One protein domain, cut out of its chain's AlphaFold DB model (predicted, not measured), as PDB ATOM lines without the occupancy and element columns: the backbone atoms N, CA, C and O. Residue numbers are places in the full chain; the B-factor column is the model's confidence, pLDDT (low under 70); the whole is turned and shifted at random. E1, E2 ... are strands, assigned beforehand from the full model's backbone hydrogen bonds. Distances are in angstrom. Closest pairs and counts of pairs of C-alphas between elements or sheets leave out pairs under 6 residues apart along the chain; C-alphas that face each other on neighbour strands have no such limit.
ATOM      1  N   GLU A  10     176.312 260.078 161.612       95.31
ATOM      2  CA  GLU A  10     177.250 259.907 162.709       95.31
ATOM      3  C   GLU A  10     178.460 260.826 162.529       95.31
ATOM      4  O   GLU A  10     178.945 261.039 161.415       95.31
ATOM      5  N   VAL A  11     178.943 261.362 163.646       95.44
ATOM      6  CA  VAL A  11     180.162 262.168 163.699       95.44
ATOM      7  C   VAL A  11     181.198 261.368 164.465       95.44
ATOM      8  O   VAL A  11     180.962 260.981 165.611       95.44
ATOM      9  N   GLU A  12     182.335 261.123 163.835       94.75
ATOM     10  CA  GLU A  12     183.391 260.255 164.333       94.75
ATOM     11  C   GLU A  12     184.699 261.027 164.549       94.75
ATOM     12  O   GLU A  12     184.994 262.011 163.857       94.75
ATOM     13  N   ASP A  13     185.493 260.578 165.520       91.56
ATOM     14  CA  ASP A  13     186.868 261.042 165.702       91.56
ATOM     15  C   ASP A  13     187.826 260.422 164.660       91.56
ATOM     16  O   ASP A  13     187.446 259.697 163.736       91.56
ATOM     17  N   ASP A  14     189.115 260.732 164.775       87.44
ATOM     18  CA  ASP A  14     190.152 260.193 163.896       87.44
ATOM     19  C   ASP A  14     190.336 258.673 164.029       87.44
ATOM     20  O   ASP A  14     190.766 258.032 163.064       87.44
ATOM     21  N   LYS A  15     189.943 258.103 165.173       88.38
ATOM     22  CA  LYS A  15     189.994 256.674 165.502       88.38
ATOM     23  C   LYS A  15     188.734 255.910 165.078       88.38
ATOM     24  O   LYS A  15     188.726 254.687 165.182       88.38
ATOM     25  N   GLY A  16     187.703 256.602 164.586       88.50
ATOM     26  CA  GLY A  16     186.428 256.005 164.177       88.50
ATOM     27  C   GLY A  16     185.441 255.793 165.327       88.50
ATOM     28  O   GLY A  16     184.464 255.065 165.171       88.50
ATOM     29  N   ASN A  17     185.671 256.401 166.493       91.19
ATOM     30  CA  ASN A  17     184.689 256.373 167.571       91.19
ATOM     31  C   ASN A  17     183.594 257.392 167.283       91.19
ATOM     32  O   ASN A  17     183.891 258.545 166.968       91.19
ATOM     33  N   ASN A  18     182.332 257.005 167.474       93.38
ATOM     34  CA  ASN A  18     181.230 257.956 167.439       93.38
ATOM     35  C   ASN A  18     181.376 258.960 168.592       93.38
ATOM     36  O   ASN A  18     181.290 258.599 169.765       93.38
ATOM     37  N   VAL A  19     181.558 260.226 168.240       94.12
ATOM     38  CA  VAL A  19     181.624 261.349 169.179       94.12
ATOM     39  C   VAL A  19     180.415 262.263 169.044       94.12
ATOM     40  O   VAL A  19     180.321 263.259 169.748       94.12
ATOM     41  N   GLY A  20     179.458 261.970 168.166       95.06
ATOM     42  CA  GLY A  20     178.410 262.932 167.868       95.06
ATOM     43  C   GLY A  20     177.466 262.541 166.746       95.06
ATOM     44  O   GLY A  20     177.467 261.412 166.253       95.06
ATOM     45  N   LEU A  21     176.647 263.514 166.357       96.19
ATOM     46  CA  LEU A  21     175.672 263.373 165.281       96.19
ATOM     47  C   LEU A  21     175.351 264.712 164.616       96.19
ATOM     48  O   LEU A  21     175.482 265.780 165.221       96.19
ATOM     49  N   VAL A  22     174.878 264.642 163.375       95.81
ATOM     50  CA  VAL A  22     174.269 265.770 162.669       95.81
ATOM     51  C   VAL A  22     172.812 265.907 163.106       95.81
ATOM     52  O   VAL A  22     171.999 265.004 162.916       95.81
ATOM     53  N   GLY A  23     172.471 267.043 163.703       95.31
ATOM     54  CA  GLY A  23     171.111 267.417 164.065       95.31
ATOM     55  C   GLY A  23     170.408 268.238 162.983       95.31
ATOM     56  O   GLY A  23     170.865 268.371 161.847       95.31
ATOM     57  N   GLN A  24     169.240 268.783 163.334       93.31
ATOM     58  CA  GLN A  24     168.420 269.552 162.395       93.31
ATOM     59  C   GLN A  24     169.137 270.832 161.944       93.31
ATOM     60  O   GLN A  24     169.904 271.433 162.699       93.31
ATOM     61  N   GLY A  25     168.890 271.243 160.697       92.12
ATOM     62  CA  GLY A  25     169.545 272.410 160.097       92.12
ATOM     63  C   GLY A  25     171.045 272.220 159.849       92.12
ATOM     64  O   GLY A  25     171.782 273.199 159.864       92.12
ATOM     65  N   SER A  26     171.498 270.972 159.675       92.62
ATOM     66  CA  SER A  26     172.907 270.610 159.446       92.62
ATOM     67  C   SER A  26     173.861 271.045 160.563       92.62
ATOM     68  O   SER A  26     175.043 271.286 160.324       92.62
ATOM     69  N   ARG A  27     173.357 271.123 161.799       92.81
ATOM     70  CA  ARG A  27     174.167 271.415 162.988       92.81
ATOM     71  C   ARG A  27     174.888 270.161 163.462       92.81
ATOM     72  O   ARG A  27     174.265 269.117 163.613       92.81
ATOM     73  N   VAL A  28     176.180 270.268 163.736       92.62
ATOM     74  CA  VAL A  28     176.998 269.157 164.238       92.62
ATOM     75  C   VAL A  28     177.066 269.235 165.761       92.62
ATOM     76  O   VAL A  28     177.512 270.238 166.307       92.62
ATOM     77  N   PHE A  29     176.640 268.175 166.446       92.94
ATOM     78  CA  PHE A  29     176.757 268.045 167.897       92.94
ATOM     79  C   PHE A  29     177.924 267.115 168.225       92.94
ATOM     80  O   PHE A  29     177.913 265.960 167.800       92.94
ATOM     81  N   ILE A  30     178.904 267.598 168.994       91.81
ATOM     82  CA  ILE A  30     180.104 266.843 169.382       91.81
ATOM     83  C   ILE A  30     180.115 266.673 170.907       91.81
ATOM     84  O   ILE A  30     179.986 267.641 171.652       91.81
ATOM     85  N   ARG A  31     180.256 265.433 171.374       91.75
ATOM     86  CA  ARG A  31     180.242 264.996 172.776       91.75
ATOM     87  C   ARG A  31     181.620 264.443 173.136       91.75
ATOM     88  O   ARG A  31     181.862 263.244 173.054       91.75
ATOM     89  N   THR A  32     182.536 265.331 173.491       84.81
ATOM     90  CA  THR A  32     183.933 265.005 173.814       84.81
ATOM     91  C   THR A  32     184.433 265.924 174.918       84.81
ATOM     92  O   THR A  32     184.012 267.074 175.005       84.81
ATOM     93  N   GLU A  33     185.351 265.433 175.751       84.81
ATOM     94  CA  GLU A  33     185.990 266.236 176.802       84.81
ATOM     95  C   GLU A  33     186.940 267.299 176.235       84.81
ATOM     96  O   GLU A  33     187.187 268.325 176.867       84.81
ATOM     97  N   LYS A  34     187.498 267.052 175.043       83.69
ATOM     98  CA  LYS A  34     188.441 267.950 174.370       83.69
ATOM     99  C   LYS A  34     187.963 268.260 172.968       83.69
ATOM    100  O   LYS A  34     187.598 267.348 172.225       83.69
ATOM    101  N   VAL A  35     188.035 269.536 172.601       79.50
ATOM    102  CA  VAL A  35     187.741 270.006 171.245       79.50
ATOM    103  C   VAL A  35     188.652 269.271 170.251       79.50
ATOM    104  O   VAL A  35     189.878 269.355 170.380       79.50
ATOM    105  N   PRO A  36     188.092 268.520 169.289       85.25
ATOM    106  CA  PRO A  36     188.885 267.786 168.322       85.25
ATOM    107  C   PRO A  36     189.434 268.752 167.268       85.25
ATOM    108  O   PRO A  36     188.796 269.741 166.929       85.25
ATOM    109  N   VAL A  37     190.600 268.439 166.698       89.25
ATOM    110  CA  VAL A  37     191.161 269.206 165.564       89.25
ATOM    111  C   VAL A  37     190.347 268.969 164.288       89.25
ATOM    112  O   VAL A  37     190.258 269.818 163.408       89.25
ATOM    113  N   SER A  38     189.734 267.795 164.171       92.69
ATOM    114  CA  SER A  38     188.842 267.462 163.068       92.69
ATOM    115  C   SER A  38     187.892 266.345 163.458       92.69
ATOM    116  O   SER A  38     188.246 265.509 164.286       92.69
ATOM    117  N   VAL A  39     186.747 266.285 162.790       94.19
ATOM    118  CA  VAL A  39     185.813 265.157 162.853       94.19
ATOM    119  C   VAL A  39     185.475 264.668 161.452       94.19
ATOM    120  O   VAL A  39     185.600 265.405 160.470       94.19
ATOM    121  N   LYS A  40     185.043 263.416 161.362       95.62
ATOM    122  CA  LYS A  40     184.493 262.820 160.146       95.62
ATOM    123  C   LYS A  40     182.981 262.730 160.289       95.62
ATOM    124  O   LYS A  40     182.494 262.344 161.341       95.62
ATOM    125  N   VAL A  41     182.242 263.075 159.245       95.38
ATOM    126  CA  VAL A  41     180.798 262.840 159.170       95.38
ATOM    127  C   VAL A  41     180.579 261.668 158.227       95.38
ATOM    128  O   VAL A  41     180.913 261.768 157.046       95.38
ATOM    129  N   ALA A  42     180.053 260.561 158.743       93.00
ATOM    130  CA  ALA A  42     179.807 259.351 157.967       93.00
ATOM    131  C   ALA A  42     178.565 259.541 157.081       93.00
ATOM    132  O   ALA A  42     177.434 259.328 157.517       93.00
ATOM    133  N   THR A  43     178.774 259.976 155.838       90.19
ATOM    134  CA  THR A  43     177.698 260.216 154.865       90.19
ATOM    135  C   THR A  43     177.127 258.916 154.301       90.19
ATOM    136  O   THR A  43     175.945 258.861 153.972       90.19
ATOM    137  N   ASP A  44     177.953 257.868 154.218       88.06
ATOM    138  CA  ASP A  44     177.521 256.494 153.965       88.06
ATOM    139  C   ASP A  44     178.470 255.517 154.671       88.06
ATOM    140  O   ASP A  44     179.575 255.230 154.207       88.06
ATOM    141  N   LYS A  45     178.022 254.982 155.808       81.12
ATOM    142  CA  LYS A  45     178.817 254.057 156.621       81.12
ATOM    143  C   LYS A  45     179.003 252.689 155.959       81.12
ATOM    144  O   LYS A  45     180.025 252.052 156.187       81.12
ATOM    145  N   GLN A  46     178.053 252.238 155.136       85.75
ATOM    146  CA  GLN A  46     178.151 250.939 154.463       85.75
ATOM    147  C   GLN A  46     179.194 250.966 153.345       85.75
ATOM    148  O   GLN A  46     179.906 249.985 153.145       85.75
ATOM    149  N   GLN A  47     179.316 252.101 152.656       88.00
ATOM    150  CA  GLN A  47     180.316 252.317 151.607       88.00
ATOM    151  C   GLN A  47     181.630 252.915 152.136       88.00
ATOM    152  O   GLN A  47     182.567 253.116 151.366       88.00
ATOM    153  N   GLY A  48     181.713 253.212 153.437       87.19
ATOM    154  CA  GLY A  48     182.876 253.862 154.048       87.19
ATOM    155  C   GLY A  48     183.096 255.302 153.571       87.19
ATOM    156  O   GLY A  48     184.214 255.808 153.654       87.19
ATOM    157  N   LEU A  49     182.054 255.963 153.058       91.31
ATOM    158  CA  LEU A  49     182.117 257.350 152.617       91.31
ATOM    159  C   LEU A  49     181.903 258.282 153.804       91.31
ATOM    160  O   LEU A  49     180.933 258.174 154.562       91.31
ATOM    161  N   PHE A  50     182.799 259.248 153.916       94.00
ATOM    162  CA  PHE A  50     182.732 260.299 154.908       94.00
ATOM    163  C   PHE A  50     183.211 261.606 154.295       94.00
ATOM    164  O   PHE A  50     183.994 261.612 153.346       94.00
ATOM    165  N   CYS A  51     182.786 262.710 154.892       93.56
ATOM    166  CA  CYS A  51     183.414 264.003 154.678       93.56
ATOM    167  C   CYS A  51     184.109 264.448 155.965       93.56
ATOM    168  O   CYS A  51     183.767 264.006 157.066       93.56
ATOM    169  N   LYS A  52     185.131 265.289 155.840       94.50
ATOM    170  CA  LYS A  52     185.934 265.750 156.971       94.50
ATOM    171  C   LYS A  52     185.654 267.218 157.252       94.50
ATOM    172  O   LYS A  52     185.703 268.057 156.353       94.50
ATOM    173  N   ILE A  53     185.430 267.527 158.524       93.25
ATOM    174  CA  ILE A  53     185.377 268.892 159.043       93.25
ATOM    175  C   ILE A  53     186.643 269.113 159.858       93.25
ATOM    176  O   ILE A  53     186.967 268.313 160.732       93.25
ATOM    177  N   THR A  54     187.375 270.182 159.559       91.56
ATOM    178  CA  THR A  54     188.570 270.571 160.317       91.56
ATOM    179  C   THR A  54     188.270 271.864 161.055       91.56
ATOM    180  O   THR A  54     187.678 272.776 160.479       91.56
ATOM    181  N   PHE A  55     188.656 271.913 162.321       87.00
ATOM    182  CA  PHE A  55     188.496 273.068 163.186       87.00
ATOM    183  C   PHE A  55     189.855 273.737 163.382       87.00
ATOM    184  O   PHE A  55     190.895 273.073 163.374       87.00
TER     185      PHE A  55
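AT A GLANCE: This is residues 10 to 55 of the 68 residues of the protein "Fimbrial outer membrane usher protein" of Salmonella bongori (UniProt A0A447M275). A single small sheet of five antiparallel strands is strongly twisted and curled like part of a barrel, left open between its edge strands E3 and E5. A meander of three short strands, E1 to E3, makes one part of it, and a hairpin of the two longest strands, E4 and E5, makes the other, joined side by side where E1 pairs with E4. The printed part has 46 residues, with no named helix and five named strands, E1 to E5 along the chain, in the sheet order E3, E2, E1, E4, E5; the class is all strand. The whole is compact, with a radius of gyration of the C-alphas of 10.0 A, and rounded, spanning 29 by 26 by 16 A.

HOW THE PARTS SIT: E1, residues 10 to 12, and E2, residues 18 to 22, form a hairpin at 138 degrees between directions, with N 19 and O 11 at 2.8 A. E2 and E3, residues 28 to 30, form a second hairpin at 156 degrees, with N 29 and O 21 at 2.9 A. E1, E2 and E3 are a meander, each strand the antiparallel neighbour of the one before. E4, residues 38 to 44, is the antiparallel neighbour of E1 at 142 degrees; N 12 and O 40 are 2.8 A apart, and C-alphas 11 and 41 face each other at 4.6 A. E1 to E4 are a Greek key, four strands in a row of which three are a meander and the first is the antiparallel neighbour of the fourth. E4 and E5, residues 49 to 54, form a hairpin at 157 degrees, with N 41 and O 51 at 2.8 A and N 49 and O 44 at 2.8 A. E3 and E5 are the edge strands and are apart; E3 and E4 are apart too.

IN THESE COORDINATES: E1 begins at C-alpha 10, at (177.250, 259.907, 162.709), and is 6.4 A long. E2 is 11.5 A long and E3 is 6.4 A. E4, the longest strand by residues, runs 18.2 A from C-alpha 38 at (188.842, 267.462, 163.068) to C-alpha 44. E5 is 16.6 A long and ends at C-alpha 54, at (188.570, 270.571, 160.317).

THE WHOLE: The two C-alphas farthest apart are those of Glu 33 and Gln 47, at 29.3 A. The printed part has no cut. The links E1 to E2, E2 to E3 and E4 to E5 are tight, and E3 to E4, with 7 residues between, is short. The mean pLDDT of the printed part is 91.0, and no printed residue is under 70.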